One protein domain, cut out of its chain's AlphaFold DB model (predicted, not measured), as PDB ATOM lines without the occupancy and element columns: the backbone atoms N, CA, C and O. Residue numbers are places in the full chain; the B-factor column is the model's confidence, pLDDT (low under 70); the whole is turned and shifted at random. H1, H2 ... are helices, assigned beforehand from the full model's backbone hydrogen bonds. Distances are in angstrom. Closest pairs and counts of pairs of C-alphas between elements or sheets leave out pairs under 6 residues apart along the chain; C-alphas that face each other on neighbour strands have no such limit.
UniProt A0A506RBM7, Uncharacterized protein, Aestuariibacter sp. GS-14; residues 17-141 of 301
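What this domain is: This is residues 17 to 141 of the 301 residues of an uncharacterized protein of Aestuariibacter sp. GS-14 (UniProt A0A506RBM7). The model is a slender rod of helices: H1 runs along most of it with H5 alongside, H3 folds back along both, and short H2 and H4 slant or cross near opposite ends. The up-and-down bundle is H1, H3, H5, each running against the one before. The printed part has 125 residues with five named helices, H1 to H5, all helix in class, loose, with radius of gyration of the C-alphas 18.6 A and spans of 65 by 19 by 17 A.

How they stand to each other: The hub H1, residues 17 to 58, touches H3, residues 79 to 95, with its residues 23 to 37 alone, opposite ways at a shallow tilt of 22 degrees; the closest C-alphas, of Ala 27 and Ser 95, are 5.0 A apart. H2, residues 66 to 76, touches H5, residues 111 to 139, at its residues 130 to 134 alone, at a steep tilt of 51 degrees; the closest C-alphas, of Trp 73 and Ile 130, are 6.1 A apart. H4, residues 101 to 108, touches residues 22 to 26 of H1 alone, about perpendicular at 88 degrees; the closest C-alphas, of Cys 22 and Cys 107, are 5.5 A apart. H1 and H5 touch the same way at a shallow tilt of 7 degrees, the closest C-alphas being those of Tyr 55 and Val 138, 5.6 A apart. Every O i to N i+4 pair is within hydrogen-bond range in H1 and H2, against 10 of 13 in H3, 2 of 4 in H4 and 24 of 25 in H5.

Where its parts are: H1 begins at C-alpha 17 (9.954, 35.996, -57.887) and is 62.0 A long; H3 is 23.3 A; H5 is 42.3 A, ending at C-alpha 139 (16.161, 39.673, 0.122).

The domain as a whole: The C-alphas farthest apart, of Ala 17 and Ala 60, are 64.9 A apart. The printed part has no cut and no long link; pLDDT is under 70 at residues 17 to 19.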
ATOM      1  N   ALA A  17      11.079  35.469 -58.666       60.38
ATOM      2  CA  ALA A  17       9.954  35.996 -57.887       60.38
ATOM      3  C   ALA A  17       9.880  35.393 -56.470       60.38
ATOM      4  O   ALA A  17       9.521  36.075 -55.514       60.38
ATOM      5  N   GLN A  18      10.262  34.120 -56.319       60.91
ATOM      6  CA  GLN A  18      10.313  33.452 -55.016       60.91
ATOM      7  C   GLN A  18      11.478  33.964 -54.146       60.91
ATOM      8  O   GLN A  18      11.322  34.125 -52.937       60.91
ATOM      9  N   ALA A  19      12.623  34.289 -54.758       60.75
ATOM     10  CA  ALA A  19      13.756  34.899 -54.061       60.75
ATOM     11  C   ALA A  19      13.464  36.338 -53.595       60.75
ATOM     12  O   ALA A  19      13.869  36.713 -52.498       60.75
ATOM     13  N   GLU A  20      12.739  37.123 -54.398       71.38
ATOM     14  CA  GLU A  20      12.299  38.481 -54.043       71.38
ATOM     15  C   GLU A  20      11.312  38.455 -52.862       71.38
ATOM     16  O   GLU A  20      11.505  39.166 -51.879       71.38
ATOM     17  N   SER A  21      10.351  37.523 -52.874       81.81
ATOM     18  CA  SER A  21       9.399  37.330 -51.771       81.81
ATOM     19  C   SER A  21      10.060  36.895 -50.452       81.81
ATOM     20  O   SER A  21       9.709  37.416 -49.393       81.81
ATOM     21  N   CYS A  22      11.043  35.985 -50.482       84.81
ATOM     22  CA  CYS A  22      11.772  35.593 -49.265       84.81
ATOM     23  C   CYS A  22      12.696  36.708 -48.759       84.81
ATOM     24  O   CYS A  22      12.885  36.829 -47.550       84.81
ATOM     25  N   MET A  23      13.254  37.542 -49.642       89.12
ATOM     26  CA  MET A  23      14.054  38.702 -49.240       89.12
ATOM     27  C   MET A  23      13.214  39.722 -48.463       89.12
ATOM     28  O   MET A  23      13.642  40.168 -47.399       89.12
ATOM     29  N   GLU A  24      12.015  40.050 -48.954       89.44
ATOM     30  CA  GLU A  24      11.087  40.959 -48.268       89.44
ATOM     31  C   GLU A  24      10.641  40.403 -46.909       89.44
ATOM     32  O   GLU A  24      10.726  41.109 -45.903       89.44
ATOM     33  N   MET A  25      10.255  39.122 -46.849       89.81
ATOM     34  CA  MET A  25       9.906  38.457 -45.587       89.81
ATOM     35  C   MET A  25      11.080  38.465 -44.600       89.81
ATOM     36  O   MET A  25      10.917  38.856 -43.450       89.81
ATOM     37  N   SER A  26      12.278  38.083 -45.051       91.94
ATOM     38  CA  SER A  26      13.497  38.061 -44.230       91.94
ATOM     39  C   SER A  26      13.799  39.429 -43.611       91.94
ATOM     40  O   SER A  26      14.161  39.522 -42.437       91.94
ATOM     41  N   ALA A  27      13.634  40.500 -44.394       92.44
ATOM     42  CA  ALA A  27      13.827  41.867 -43.927       92.44
ATOM     43  C   ALA A  27      12.764  42.284 -42.899       92.44
ATOM     44  O   ALA A  27      13.126  42.866 -41.876       92.44
ATOM     45  N   SER A  28      11.487  41.957 -43.138       93.62
ATOM     46  CA  SER A  28      10.396  42.244 -42.194       93.62
ATOM     47  C   SER A  28      10.600  41.518 -40.867       93.62
ATOM     48  O   SER A  28      10.686  42.166 -39.831       93.62
ATOM     49  N   VAL A  29      10.804  40.195 -40.905       94.38
ATOM     50  CA  VAL A  29      11.020  39.373 -39.702       94.38
ATOM     51  C   VAL A  29      12.229  39.859 -38.911       94.38
ATOM     52  O   VAL A  29      12.190  39.923 -37.687       94.38
ATOM     53  N   SER A  30      13.313  40.239 -39.595       95.69
ATOM     54  CA  SER A  30      14.477  40.806 -38.919       95.69
ATOM     55  C   SER A  30      14.163  42.128 -38.217       95.69
ATOM     56  O   SER A  30      14.708  42.360 -37.142       95.69
ATOM     57  N   ALA A  31      13.358  43.006 -38.819       96.81
ATOM     58  CA  ALA A  31      12.992  44.286 -38.217       96.81
ATOM     59  C   ALA A  31      12.072  44.091 -37.004       96.81
ATOM     60  O   ALA A  31      12.314  44.687 -35.956       96.81
ATOM     61  N   ASP A  32      11.076  43.212 -37.125       96.94
ATOM     62  CA  ASP A  32      10.148  42.886 -36.040       96.94
ATOM     63  C   ASP A  32      10.888  42.254 -34.855       96.94
ATOM     64  O   ASP A  32      10.748  42.712 -33.722       96.94
ATOM     65  N   TYR A  33      11.783  41.300 -35.129       97.38
ATOM     66  CA  TYR A  33      12.631  40.683 -34.110       97.38
ATOM     67  C   TYR A  33      13.540  41.698 -33.396       97.38
ATOM     68  O   TYR A  33      13.692  41.634 -32.180       97.38
ATOM     69  N   ILE A  34      14.142  42.653 -34.120       98.25
ATOM     70  CA  ILE A  34      14.949  43.718 -33.493       98.25
ATOM     71  C   ILE A  34      14.087  44.548 -32.538       98.25
ATOM     72  O   ILE A  34      14.501  44.775 -31.404       98.25
ATOM     73  N   ASN A  35      12.892  44.963 -32.970       98.31
ATOM     74  CA  ASN A  35      11.988  45.761 -32.139       98.31
ATOM     75  C   ASN A  35      11.572  45.007 -30.865       98.31
ATOM     76  O   ASN A  35      11.526  45.593 -29.784       98.31
ATOM     77  N   GLU A  36      11.294  43.707 -30.979       98.44
ATOM     78  CA  GLU A  36      10.938  42.859 -29.840       98.44
ATOM     79  C   GLU A  36      12.105  42.709 -28.854       98.44
ATOM     80  O   GLU A  36      11.941  42.935 -27.654       98.44
ATOM     81  N   ILE A  37      13.316  42.440 -29.352       98.50
ATOM     82  CA  ILE A  37      14.528  42.371 -28.525       98.50
ATOM     83  C   ILE A  37      14.827  43.711 -27.840       98.50
ATOM     84  O   ILE A  37      15.207  43.733 -26.668       98.50
ATOM     85  N   GLU A  38      14.645  44.839 -28.528       98.56
ATOM     86  CA  GLU A  38      14.792  46.166 -27.922       98.56
ATOM     87  C   GLU A  38      13.771  46.402 -26.803       98.56
ATOM     88  O   GLU A  38      14.135  46.962 -25.765       98.56
ATOM     89  N   SER A  39      12.527  45.941 -26.973       98.62
ATOM     90  CA  SER A  39      11.508  45.976 -25.916       98.62
ATOM     91  C   SER A  39      11.954  45.172 -24.694       98.62
ATOM     92  O   SER A  39      12.032  45.732 -23.601       98.62
ATOM     93  N   ILE A  40      12.367  43.914 -24.891       98.75
ATOM     94  CA  ILE A  40      12.861  43.029 -23.821       98.75
ATOM     95  C   ILE A  40      14.044  43.672 -23.078       98.75
ATOM     96  O   ILE A  40      14.100  43.676 -21.848       98.75
ATOM     97  N   LEU A  41      14.996  44.270 -23.802       98.62
ATOM     98  CA  LEU A  41      16.150  44.940 -23.192       98.62
ATOM     99  C   LEU A  41      15.763  46.186 -22.387       98.62
ATOM    100  O   LEU A  41      16.433  46.504 -21.400       98.62
ATOM    101  N   ASN A  42      14.736  46.920 -22.811       98.69
ATOM    102  CA  ASN A  42      14.237  48.078 -22.073       98.69
ATOM    103  C   ASN A  42      13.535  47.649 -20.782       98.69
ATOM    104  O   ASN A  42      13.821  48.226 -19.729       98.69
ATOM    105  N   ASP A  43      12.715  46.600 -20.843       98.69
ATOM    106  CA  ASP A  43      12.056  46.024 -19.670       98.69
ATOM    107  C   ASP A  43      13.087  45.468 -18.683       98.69
ATOM    108  O   ASP A  43      13.070  45.818 -17.503       98.69
ATOM    109  N   TYR A  44      14.083  44.722 -19.172       98.62
ATOM    110  CA  TYR A  44      15.191  44.230 -18.354       98.62
ATOM    111  C   TYR A  44      15.938  45.365 -17.633       98.62
ATOM    112  O   TYR A  44      16.187  45.278 -16.429       98.62
ATOM    113  N   LYS A  45      16.256  46.472 -18.321       98.56
ATOM    114  CA  LYS A  45      16.910  47.646 -17.704       98.56
ATOM    115  C   LYS A  45      16.023  48.324 -16.660       98.56
ATOM    116  O   LYS A  45      16.531  48.740 -15.620       98.56
ATOM    117  N   SER A  46      14.725  48.444 -16.933       98.62
ATOM    118  CA  SER A  46      13.760  49.004 -15.983       98.62
ATOM    119  C   SER A  46      13.658  48.138 -14.724       98.62
ATOM    120  O   SER A  46      13.733  48.653 -13.608       98.62
ATOM    121  N   ASN A  47      13.579  46.818 -14.891       98.62
ATOM    122  CA  ASN A  47      13.541  45.863 -13.786       98.62
ATOM    123  C   ASN A  47      14.841  45.891 -12.973       98.62
ATOM    124  O   ASN A  47      14.787  45.982 -11.750       98.62
ATOM    125  N   LEU A  48      16.013  45.929 -13.620       98.62
ATOM    126  CA  LEU A  48      17.293  46.112 -12.925       98.62
ATOM    127  C   LEU A  48      17.312  47.384 -12.069       98.62
ATOM    128  O   LEU A  48      17.821  47.358 -10.950       98.62
ATOM    129  N   GLN A  49      16.761  48.489 -12.574       98.56
ATOM    130  CA  GLN A  49      16.683  49.736 -11.820       98.56
ATOM    131  C   GLN A  49      15.749  49.614 -10.606       98.56
ATOM    132  O   GLN A  49      16.112  50.077  -9.527       98.56
ATOM    133  N   SER A  50      14.608  48.935 -10.745       98.44
ATOM    134  CA  SER A  50      13.709  48.655  -9.617       98.44
ATOM    135  C   SER A  50      14.404  47.821  -8.536       98.44
ATOM    136  O   SER A  50      14.430  48.206  -7.370       98.44
ATOM    137  N   VAL A  51      15.051  46.714  -8.918       98.50
ATOM    138  CA  VAL A  51      15.754  45.843  -7.957       98.50
ATOM    139  C   VAL A  51      16.945  46.567  -7.313       98.50
ATOM    140  O   VAL A  51      17.262  46.335  -6.145       98.50
ATOM    141  N   LYS A  52      17.596  47.485  -8.038       98.56
ATOM    142  CA  LYS A  52      18.646  48.352  -7.486       98.56
ATOM    143  C   LYS A  52      18.117  49.249  -6.375       98.56
ATOM    144  O   LYS A  52      18.794  49.414  -5.362       98.56
ATOM    145  N   GLU A  53      16.952  49.854  -6.567       98.19
ATOM    146  CA  GLU A  53      16.329  50.715  -5.560       98.19
ATOM    147  C   GLU A  53      16.005  49.923  -4.292       98.19
ATOM    148  O   GLU A  53      16.384  50.355  -3.202       98.19
ATOM    149  N   ASP A  54      15.444  48.722  -4.438       97.44
ATOM    150  CA  ASP A  54      15.195  47.815  -3.313       97.44
ATOM    151  C   ASP A  54      16.493  47.423  -2.599       97.44
ATOM    152  O   ASP A  54      16.576  47.479  -1.369       97.44
ATOM    153  N   TYR A  55      17.541  47.084  -3.356       97.62
ATOM    154  CA  TYR A  55      18.850  46.751  -2.799       97.62
ATOM    155  C   TYR A  55      19.425  47.885  -1.951       97.62
ATOM    156  O   TYR A  55      19.888  47.641  -0.841       97.62
ATOM    157  N   LEU A  56      19.374  49.126  -2.439       96.69
ATOM    158  CA  LEU A  56      19.925  50.282  -1.728       96.69
ATOM    159  C   LEU A  56      19.209  50.562  -0.398       96.69
ATOM    160  O   LEU A  56      19.817  51.139   0.503       96.69
ATOM    161  N   VAL A  57      17.950  50.142  -0.248       96.38
ATOM    162  CA  VAL A  57      17.207  50.254   1.019       96.38
ATOM    163  C   VAL A  57      17.710  49.253   2.059       96.38
ATOM    164  O   VAL A  57      17.753  49.573   3.247       96.38
ATOM    165  N   VAL A  58      18.085  48.045   1.628       94.81
ATOM    166  CA  VAL A  58      18.440  46.932   2.529       94.81
ATOM    167  C   VAL A  58      19.934  46.612   2.570       94.81
ATOM    168  O   VAL A  58      20.330  45.703   3.294       94.81
ATOM    169  N   GLN A  59      20.763  47.335   1.811       94.56
ATOM    170  CA  GLN A  59      22.197  47.090   1.673       94.56
ATOM    171  C   GLN A  59      22.890  47.043   3.040       94.56
ATOM    172  O   GLN A  59      23.023  48.059   3.724       94.56
ATOM    173  N   ALA A  60      23.397  45.865   3.412       90.19
ATOM    174  CA  ALA A  60      24.122  45.701   4.668       90.19
ATOM    175  C   ALA A  60      25.632  45.955   4.515       90.19
ATOM    176  O   ALA A  60      26.270  46.444   5.447       90.19
ATOM    177  N   ASP A  61      26.211  45.626   3.353       90.75
ATOM    178  CA  ASP A  61      27.631  45.843   3.059       90.75
ATOM    179  C   ASP A  61      27.812  46.994   2.047       90.75
ATOM    180  O   ASP A  61      27.546  46.813   0.853       90.75
ATOM    181  N   PRO A  62      28.302  48.174   2.477       91.38
ATOM    182  CA  PRO A  62      28.492  49.323   1.592       91.38
ATOM    183  C   PRO A  62      29.611  49.117   0.558       91.38
ATOM    184  O   PRO A  62      29.745  49.922  -0.362       91.38
ATOM    185  N   THR A  63      30.435  48.072   0.696       92.75
ATOM    186  CA  THR A  63      31.514  47.756  -0.252       92.75
ATOM    187  C   THR A  63      31.050  46.903  -1.433       92.75
ATOM    188  O   THR A  63      31.792  46.748  -2.401       92.75
ATOM    189  N   VAL A  64      29.827  46.371  -1.375       94.38
ATOM    190  CA  VAL A  64      29.223  45.567  -2.441       94.38
ATOM    191  C   VAL A  64      28.246  46.452  -3.206       94.38
ATOM    192  O   VAL A  64      27.216  46.844  -2.665       94.38
ATOM    193  N   SER A  65      28.548  46.798  -4.459       96.50
ATOM    194  CA  SER A  65      27.613  47.570  -5.287       96.50
ATOM    195  C   SER A  65      26.534  46.672  -5.903       96.50
ATOM    196  O   SER A  65      26.695  45.454  -5.980       96.50
ATOM    197  N   PHE A  66      25.437  47.270  -6.373       97.75
ATOM    198  CA  PHE A  66      24.401  46.519  -7.086       97.75
ATOM    199  C   PHE A  66      24.944  45.898  -8.380       97.75
ATOM    200  O   PHE A  66      24.652  44.750  -8.692       97.75
ATOM    201  N   GLU A  67      25.795  46.627  -9.100       97.88
ATOM    202  CA  GLU A  67      26.418  46.178 -10.348       97.88
ATOM    203  C   GLU A  67      27.265  44.918 -10.130       97.88
ATOM    204  O   GLU A  67      27.224  44.007 -10.946       97.88
ATOM    205  N   MET A  68      27.934  44.801  -8.979       97.06
ATOM    206  CA  MET A  68      28.652  43.576  -8.614       97.06
ATOM    207  C   MET A  68      27.712  42.372  -8.455       97.06
ATOM    208  O   MET A  68      28.096  41.248  -8.770       97.06
ATOM    209  N   LEU A  69      26.484  42.578  -7.963       96.31
ATOM    210  CA  LEU A  69      25.477  41.513  -7.899       96.31
ATOM    211  C   LEU A  69      24.983  41.140  -9.301       96.31
ATOM    212  O   LEU A  69      24.846  39.953  -9.596       96.31
ATOM    213  N   VAL A  70      24.755  42.137 -10.162       98.00
ATOM    214  CA  VAL A  70      24.357  41.929 -11.563       98.00
ATOM    215  C   VAL A  70      25.411  41.115 -12.308       98.00
ATOM    216  O   VAL A  70      25.052  40.121 -12.931       98.00
ATOM    217  N   ASP A  71      26.694  41.454 -12.174       97.62
ATOM    218  CA  ASP A  71      27.797  40.738 -12.827       97.62
ATOM    219  C   ASP A  71      27.822  39.248 -12.450       97.62
ATOM    220  O   ASP A  71      27.992  38.383 -13.312       97.62
ATOM    221  N   VAL A  72      27.614  38.930 -11.166       96.38
ATOM    222  CA  VAL A  72      27.564  37.541 -10.679       96.38
ATOM    223  C   VAL A  72      26.414  36.772 -11.328       96.38
ATOM    224  O   VAL A  72      26.622  35.670 -11.838       96.38
ATOM    225  N   TRP A  73      25.208  37.343 -11.346       95.75
ATOM    226  CA  TRP A  73      24.033  36.653 -11.883       95.75
ATOM    227  C   TRP A  73      24.019  36.595 -13.410       95.75
ATOM    228  O   TRP A  73      23.636  35.573 -13.975       95.75
ATOM    229  N   GLN A  74      24.521  37.622 -14.092       97.19
ATOM    230  CA  GLN A  74      24.734  37.581 -15.536       97.19
ATOM    231  C   GLN A  74      25.768  36.521 -15.922       97.19
ATOM    232  O   GLN A  74      25.547  35.783 -16.881       97.19
ATOM    233  N   ALA A  75      26.862  36.388 -15.167       96.50
ATOM    234  CA  ALA A  75      27.841  35.329 -15.394       96.50
ATOM    235  C   ALA A  75      27.251  33.935 -15.126       96.50
ATOM    236  O   ALA A  75      27.485  33.013 -15.906       96.50
ATOM    237  N   HIS A  76      26.457  33.780 -14.060       94.31
ATOM    238  CA  HIS A  76      25.788  32.519 -13.732       94.31
ATOM    239  C   HIS A  76      24.853  32.037 -14.853       94.31
ATOM    240  O   HIS A  76      24.836  30.847 -15.168       94.31
ATOM    241  N   HIS A  77      24.132  32.966 -15.485       94.44
ATOM    242  CA  HIS A  77      23.199  32.697 -16.586       94.44
ATOM    243  C   HIS A  77      23.838  32.770 -17.985       94.44
ATOM    244  O   HIS A  77      23.145  32.657 -18.997       94.44
ATOM    245  N   ASP A  78      25.164  32.936 -18.064       96.19
ATOM    246  CA  ASP A  78      25.926  33.091 -19.313       96.19
ATOM    247  C   ASP A  78      25.366  34.199 -20.230       96.19
ATOM    248  O   ASP A  78      25.323  34.079 -21.459       96.19
ATOM    249  N   TYR A  79      24.901  35.291 -19.616       97.56
ATOM    250  CA  TYR A  79      24.181  36.375 -20.280       97.56
ATOM    251  C   TYR A  79      24.957  36.945 -21.467       97.56
ATOM    252  O   TYR A  79      24.364  37.173 -22.512       97.56
ATOM    253  N   THR A  80      26.278  37.116 -21.364       97.69
ATOM    254  CA  THR A  80      27.103  37.642 -22.464       97.69
ATOM    255  C   THR A  80      27.002  36.781 -23.721       97.69
ATOM    256  O   THR A  80      26.812  37.305 -24.817       97.69
ATOM    257  N   ARG A  81      27.089  35.451 -23.586       97.75
ATOM    258  CA  ARG A  81      26.948  34.549 -24.735       97.75
ATOM    259  C   ARG A  81      25.534  34.610 -25.306       97.75
ATOM    260  O   ARG A  81      25.373  34.623 -26.523       97.75
ATOM    261  N   GLN A  82      24.524  34.634 -24.435       97.50
ATOM    262  CA  GLN A  82      23.121  34.695 -24.849       97.50
ATOM    263  C   GLN A  82      22.806  36.018 -25.554       97.50
ATOM    264  O   GLN A  82      22.173  36.008 -26.604       97.50
ATOM    265  N   TYR A  83      23.304  37.138 -25.033       98.00
ATOM    266  CA  TYR A  83      23.179  38.461 -25.631       98.00
ATOM    267  C   TYR A  83      23.787  38.481 -27.033       98.00
ATOM    268  O   TYR A  83      23.095  38.815 -27.985       98.00
ATOM    269  N   ASN A  84      25.038  38.040 -27.194       97.94
ATOM    270  CA  ASN A  84      25.672  38.011 -28.515       97.94
ATOM    271  C   ASN A  84      24.857  37.163 -29.501       97.94
ATOM    272  O   ASN A  84      24.588  37.584 -30.624       97.94
ATOM    273  N   PHE A  85      24.383  35.996 -29.060       97.69
ATOM    274  CA  PHE A  85      23.572  35.126 -29.900       97.69
ATOM    275  C   PHE A  85      22.239  35.778 -30.300       97.69
ATOM    276  O   PHE A  85      21.957  35.928 -31.487       97.69
ATOM    277  N   TYR A  86      21.412  36.170 -29.331       97.88
ATOM    278  CA  TYR A  86      20.050  36.641 -29.589       97.88
ATOM    279  C   TYR A  86      19.990  38.083 -30.093       97.88
ATOM    280  O   TYR A  86      19.111  38.387 -30.893       97.88
ATOM    281  N   VAL A  87      20.903  38.955 -29.676       97.12
ATOM    282  CA  VAL A  87      20.860  40.394 -29.975       97.12
ATOM    283  C   VAL A  87      21.753  40.756 -31.161       97.12
ATOM    284  O   VAL A  87      21.359  41.578 -31.982       97.12
ATOM    285  N   GLU A  88      22.928  40.138 -31.304       95.12
ATOM    286  CA  GLU A  88      23.882  40.515 -32.362       95.12
ATOM    287  C   GLU A  88      23.823  39.569 -33.575       95.12
ATOM    288  O   GLU A  88      23.797  40.010 -34.727       95.12
ATOM    289  N   GLU A  89      23.776  38.255 -33.352       96.12
ATOM    290  CA  GLU A  89      23.878  37.262 -34.431       96.12
ATOM    291  C   GLU A  89      22.529  36.946 -35.099       96.12
ATOM    292  O   GLU A  89      22.450  36.799 -36.327       96.12
ATOM    293  N   ARG A  90      21.448  36.825 -34.317       94.38
ATOM    294  CA  ARG A  90      20.125  36.450 -34.844       94.38
ATOM    295  C   ARG A  90      19.527  37.450 -35.832       94.38
ATOM    296  O   ARG A  90      19.094  36.980 -36.886       94.38
ATOM    297  N   PRO A  91      19.567  38.775 -35.607       93.31
ATOM    298  CA  PRO A  91      19.068  39.724 -36.602       93.31
ATOM    299  C   PRO A  91      19.790  39.593 -37.950       93.31
ATOM    300  O   PRO A  91      19.175  39.599 -39.015       93.31
ATOM    301  N   ASN A  92      21.105  39.365 -37.924       92.38
ATOM    302  CA  ASN A  92      21.890  39.118 -39.136       92.38
ATOM    303  C   ASN A  92      21.498  37.799 -39.822       92.38
ATOM    304  O   ASN A  92      21.430  37.724 -41.048       92.38
ATOM    305  N   THR A  93      21.197  36.763 -39.037       92.31
ATOM    306  CA  THR A  93      20.704  35.483 -39.565       92.31
ATOM    307  C   THR A  93      19.361  35.651 -40.273       92.31
ATOM    308  O   THR A  93      19.187  35.124 -41.369       92.31
ATOM    309  N   PHE A  94      18.426  36.394 -39.677       93.06
ATOM    310  CA  PHE A  94      17.113  36.638 -40.274       93.06
ATOM    311  C   PHE A  94      17.212  37.529 -41.509       93.06
ATOM    312  O   PHE A  94      16.703  37.151 -42.558       93.06
ATOM    313  N   SER A  95      17.960  38.635 -41.449       91.38
ATOM    314  CA  SER A  95      18.110  39.552 -42.588       91.38
ATOM    315  C   SER A  95      18.809  38.928 -43.800       91.38
ATOM    316  O   SER A  95      18.593  39.377 -44.923       91.38
ATOM    317  N   THR A  96      19.611  37.874 -43.608       91.44
ATOM    318  CA  THR A  96      20.305  37.149 -44.688       91.44
ATOM    319  C   THR A  96      19.717  35.770 -44.990       91.44
ATOM    320  O   THR A  96      20.282  35.029 -45.798       91.44
ATOM    321  N   ALA A  97      18.564  35.416 -44.408       89.12
ATOM    322  CA  ALA A  97      17.939  34.103 -44.578       89.12
ATOM    323  C   ALA A  97      17.706  33.744 -46.059       89.12
ATOM    324  O   ALA A  97      17.994  32.620 -46.478       89.12
ATOM    325  N   TYR A  98      17.318  34.722 -46.881       85.88
ATOM    326  CA  TYR A  98      17.148  34.569 -48.330       85.88
ATOM    327  C   TYR A  98      18.426  34.189 -49.099       85.88
ATOM    328  O   TYR A  98      18.333  33.809 -50.262       85.88
ATOM    329  N   GLN A  99      19.618  34.293 -48.504       88.31
ATOM    330  CA  GLN A  99      20.892  33.914 -49.135       88.31
ATOM    331  C   GLN A  99      21.322  32.481 -48.796       88.31
ATOM    332  O   GLN A  99      22.288  31.972 -49.365       88.31
ATOM    333  N   SER A 100      20.636  31.819 -47.861       86.69
ATOM    334  CA  SER A 100      21.004  30.496 -47.367       86.69
ATOM    335  C   SER A 100      19.959  29.461 -47.749       86.69
ATOM    336  O   SER A 100      18.819  29.548 -47.312       86.69
ATOM    337  N   GLU A 101      20.362  28.414 -48.472       84.44
ATOM    338  CA  GLU A 101      19.477  27.296 -48.849       84.44
ATOM    339  C   GLU A 101      18.786  26.662 -47.625       84.44
ATOM    340  O   GLU A 101      17.616  26.284 -47.676       84.44
ATOM    341  N   LYS A 102      19.481  26.615 -46.479       84.94
ATOM    342  CA  LYS A 102      18.915  26.139 -45.210       84.94
ATOM    343  C   LYS A 102      17.756  27.016 -44.732       84.94
ATOM    344  O   LYS A 102      16.785  26.479 -44.208       84.94
ATOM    345  N   TRP A 103      17.893  28.336 -44.843       83.38
ATOM    346  CA  TRP A 103      16.946  29.293 -44.274       83.38
ATOM    347  C   TRP A 103      15.836  29.698 -45.242       83.38
ATOM    348  O   TRP A 103      14.721  29.944 -44.796       83.38
ATOM    349  N   GLN A 104      16.094  29.658 -46.550       81.56
ATOM    350  CA  GLN A 104      15.089  29.865 -47.594       81.56
ATOM    351  C   GLN A 104      13.887  28.934 -47.431       81.56
ATOM    352  O   GLN A 104      12.753  29.374 -47.577       81.56
ATOM    353  N   LYS A 105      14.109  27.672 -47.036       84.94
ATOM    354  CA  LYS A 105      13.015  26.728 -46.770       84.94
ATOM    355  C   LYS A 105      12.028  27.242 -45.708       84.94
ATOM    356  O   LYS A 105      10.843  26.958 -45.807       84.94
ATOM    357  N   PHE A 106      12.504  28.009 -44.727       84.69
ATOM    358  CA  PHE A 106      11.657  28.581 -43.675       84.69
ATOM    359  C   PHE A 106      10.898  29.841 -44.124       84.69
ATOM    360  O   PHE A 106       9.900  30.206 -43.508       84.69
ATOM    361  N   CYS A 107      11.338  30.501 -45.205       82.19
ATOM    362  CA  CYS A 107      10.511  31.494 -45.897       82.19
ATOM    363  C   CYS A 107       9.342  30.820 -46.630       82.19
ATOM    364  O   CYS A 107       8.256  31.377 -46.711       82.19
ATOM    365  N   GLU A 108       9.560  29.632 -47.207       78.69
ATOM    366  CA  GLU A 108       8.556  28.952 -48.039       78.69
ATOM    367  C   GLU A 108       7.371  28.402 -47.233       78.69
ATOM    368  O   GLU A 108       6.269  28.281 -47.769       78.69
ATOM    369  N   ASP A 109       7.591  28.060 -45.962       83.06
ATOM    370  CA  ASP A 109       6.565  27.544 -45.051       83.06
ATOM    371  C   ASP A 109       6.119  28.558 -43.981       83.06
ATOM    372  O   ASP A 109       5.363  28.196 -43.078       83.06
ATOM    373  N   ASN A 110       6.547  29.822 -44.105       75.88
ATOM    374  CA  ASN A 110       6.292  30.924 -43.168       75.88
ATOM    375  C   ASN A 110       6.718  30.639 -41.713       75.88
ATOM    376  O   ASN A 110       6.214  31.263 -40.785       75.88
ATOM    377  N   SER A 111       7.645  29.707 -41.478       89.31
ATOM    378  CA  SER A 111       8.107  29.387 -40.118       89.31
ATOM    379  C   SER A 111       9.213  30.313 -39.605       89.31
ATOM    380  O   SER A 111       9.577  30.231 -38.431       89.31
ATOM    381  N   LEU A 112       9.751  31.203 -40.451       90.19
ATOM    382  CA  LEU A 112      10.789  32.158 -40.052       90.19
ATOM    383  C   LEU A 112      10.312  33.089 -38.921       90.19
ATOM    384  O   LEU A 112      11.072  33.315 -37.981       90.19
ATOM    385  N   GLU A 113       9.057  33.545 -38.982       91.94
ATOM    386  CA  GLU A 113       8.390  34.337 -37.934       91.94
ATOM    387  C   GLU A 113       8.344  33.571 -36.609       91.94
ATOM    388  O   GLU A 113       8.910  34.017 -35.616       91.94
ATOM    389  N   SER A 114       7.800  32.350 -36.608       93.62
ATOM    390  CA  SER A 114       7.716  31.529 -35.392       93.62
ATOM    391  C   SER A 114       9.087  31.189 -34.796       93.62
ATOM    392  O   SER A 114       9.219  30.998 -33.588       93.62
ATOM    393  N   ILE A 115      10.137  31.087 -35.621       94.44
ATOM    394  CA  ILE A 115      11.511  30.906 -35.131       94.44
ATOM    395  C   ILE A 115      12.029  32.189 -34.470       94.44
ATOM    396  O   ILE A 115      12.770  32.093 -33.488       94.44
ATOM    397  N   ALA A 116      11.704  33.361 -35.017       95.38
ATOM    398  CA  ALA A 116      12.068  34.649 -34.437       95.38
ATOM    399  C   ALA A 116      11.383  34.846 -33.078       95.38
ATOM    400  O   ALA A 116      12.095  35.017 -32.088       95.38
ATOM    401  N   GLU A 117      10.062  34.660 -33.010       96.56
ATOM    402  CA  GLU A 117       9.264  34.710 -31.772       96.56
ATOM    403  C   GLU A 117       9.838  33.758 -30.709       96.56
ATOM    404  O   GLU A 117      10.235  34.171 -29.622       96.56
ATOM    405  N   ALA A 118      10.039  32.480 -31.053       96.94
ATOM    406  CA  ALA A 118      10.576  31.496 -30.111       96.94
ATOM    407  C   ALA A 118      12.024  31.780 -29.658       96.94
ATOM    408  O   ALA A 118      12.503  31.166 -28.700       96.94
ATOM    409  N   ASN A 119      12.779  32.622 -30.372       97.56
ATOM    410  CA  ASN A 119      14.092  33.087 -29.918       97.56
ATOM    411  C   ASN A 119      13.966  34.315 -29.009       97.56
ATOM    412  O   ASN A 119      14.699  34.377 -28.024       97.56
ATOM    413  N   ALA A 120      13.044  35.236 -29.301       98.19
ATOM    414  CA  ALA A 120      12.748  36.375 -28.441       98.19
ATOM    415  C   ALA A 120      12.224  35.905 -27.073       98.19
ATOM    416  O   ALA A 120      12.827  36.243 -26.058       98.19
ATOM    417  N   GLU A 121      11.252  34.985 -27.045       98.31
ATOM    418  CA  GLU A 121      10.731  34.368 -25.810       98.31
ATOM    419  C   GLU A 121      11.837  33.699 -24.973       98.31
ATOM    420  O   GLU A 121      11.848  33.749 -23.741       98.31
ATOM    421  N   LYS A 122      12.808  33.046 -25.627       98.00
ATOM    422  CA  LYS A 122      13.951  32.443 -24.920       98.00
ATOM    423  C   LYS A 122      14.848  33.497 -24.295       98.00
ATOM    424  O   LYS A 122      15.375  33.252 -23.213       98.00
ATOM    425  N   PHE A 123      15.069  34.611 -24.985       98.38
ATOM    426  CA  PHE A 123      15.888  35.697 -24.471       98.38
ATOM    427  C   PHE A 123      15.191  36.422 -23.316       98.38
ATOM    428  O   PHE A 123      15.819  36.612 -22.276       98.38
ATOM    429  N   GLU A 124      13.893  36.705 -23.451       98.56
ATOM    430  CA  GLU A 124      13.043  37.254 -22.387       98.56
ATOM    431  C   GLU A 124      13.107  36.385 -21.128       98.56
ATOM    432  O   GLU A 124      13.434  36.862 -20.040       98.56
ATOM    433  N   LYS A 125      12.935  35.068 -21.287       98.19
ATOM    434  CA  LYS A 125      13.034  34.125 -20.174       98.19
ATOM    435  C   LYS A 125      14.386  34.194 -19.452       98.19
ATOM    436  O   LYS A 125      14.426  34.094 -18.229       98.19
ATOM    437  N   ILE A 126      15.491  34.355 -20.183       97.62
ATOM    438  CA  ILE A 126      16.830  34.483 -19.584       97.62
ATOM    439  C   ILE A 126      16.932  35.781 -18.776       97.62
ATOM    440  O   ILE A 126      17.450  35.766 -17.658       97.62
ATOM    441  N   THR A 127      16.442  36.902 -19.313       98.38
ATOM    442  CA  THR A 127      16.446  38.179 -18.586       98.38
ATOM    443  C   THR A 127      15.569  38.128 -17.337       98.38
ATOM    444  O   THR A 127      16.004  38.585 -16.280       98.38
ATOM    445  N   ASP A 128      14.403  37.487 -17.409       98.38
ATOM    446  CA  ASP A 128      13.509  37.292 -16.266       98.38
ATOM    447  C   ASP A 128      14.136  36.408 -15.186       98.38
ATOM    448  O   ASP A 128      14.087  36.735 -13.999       98.38
ATOM    449  N   GLU A 129      14.783  35.306 -15.576       96.88
ATOM    450  CA  GLU A 129      15.492  34.425 -14.643       96.88
ATOM    451  C   GLU A 129      16.612  35.171 -13.898       96.88
ATOM    452  O   GLU A 129      16.809  34.945 -12.697       96.88
ATOM    453  N   ILE A 130      17.310  36.101 -14.562       97.94
ATOM    454  CA  ILE A 130      18.310  36.969 -13.925       97.94
ATOM    455  C   ILE A 130      17.649  37.918 -12.916       97.94
ATOM    456  O   ILE A 130      18.131  38.011 -11.785       97.94
ATOM    457  N   ILE A 131      16.545  38.584 -13.281       98.44
ATOM    458  CA  ILE A 131      15.816  39.492 -12.378       98.44
ATOM    459  C   ILE A 131      15.319  38.749 -11.137       98.44
ATOM    460  O   ILE A 131      15.644  39.151 -10.021       98.44
ATOM    461  N   VAL A 132      14.640  37.613 -11.308       97.06
ATOM    462  CA  VAL A 132      14.148  36.793 -10.189       97.06
ATOM    463  C   VAL A 132      15.299  36.346  -9.282       97.06
ATOM    464  O   VAL A 132      15.172  36.324  -8.055       97.06
ATOM    465  N   SER A 133      16.449  35.994  -9.863       95.25
ATOM    466  CA  SER A 133      17.633  35.605  -9.089       95.25
ATOM    467  C   SER A 133      18.211  36.778  -8.287       95.25
ATOM    468  O   SER A 133      18.597  36.607  -7.126       95.25
ATOM    469  N   LEU A 134      18.230  37.979  -8.872       97.06
ATOM    470  CA  LEU A 134      18.654  39.207  -8.204       97.06
ATOM    471  C   LEU A 134      17.705  39.589  -7.065       97.06
ATOM    472  O   LEU A 134      18.179  39.845  -5.962       97.06
ATOM    473  N   GLU A 135      16.392  39.559  -7.281       96.69
ATOM    474  CA  GLU A 135      15.386  39.827  -6.244       96.69
ATOM    475  C   GLU A 135      15.553  38.878  -5.054       96.69
ATOM    476  O   GLU A 135      15.689  39.312  -3.905       96.69
ATOM    477  N   LYS A 136      15.645  37.569  -5.328       94.38
ATOM    478  CA  LYS A 136      15.923  36.557  -4.302       94.38
ATOM    479  C   LYS A 136      17.208  36.861  -3.546       94.38
ATOM    480  O   LYS A 136      17.236  36.756  -2.322       94.38
ATOM    481  N   ARG A 137      18.270  37.254  -4.254       94.56
ATOM    482  CA  ARG A 137      19.552  37.622  -3.651       94.56
ATOM    483  C   ARG A 137      19.435  38.866  -2.772       94.56
ATOM    484  O   ARG A 137      20.023  38.856  -1.691       94.56
ATOM    485  N   VAL A 138      18.733  39.911  -3.206       95.19
ATOM    486  CA  VAL A 138      18.558  41.167  -2.453       95.19
ATOM    487  C   VAL A 138      17.870  40.906  -1.125       95.19
ATOM    488  O   VAL A 138      18.322  41.405  -0.095       95.19
ATOM    489  N   VAL A 139      16.851  40.042  -1.116       94.00
ATOM    490  CA  VAL A 139      16.161  39.673   0.122       94.00
ATOM    491  C   VAL A 139      17.152  39.162   1.166       94.00
ATOM    492  O   VAL A 139      16.994  39.510   2.327       94.00
ATOM    493  N   LEU A 140      18.214  38.436   0.798       94.44
ATOM    494  CA  LEU A 140      19.217  37.887   1.730       94.44
ATOM    495  C   LEU A 140      20.087  38.943   2.450       94.44
ATOM    496  O   LEU A 140      20.904  38.574   3.297       94.44
ATOM    497  N   GLU A 141      19.958  40.235   2.133       91.81
ATOM    498  CA  GLU A 141      20.771  41.291   2.751       91.81
ATOM    499  C   GLU A 141      20.480  41.507   4.244       91.81
ATOM    500  O   GLU A 141      21.387  41.822   5.006       91.81
TER     501      GLU A 141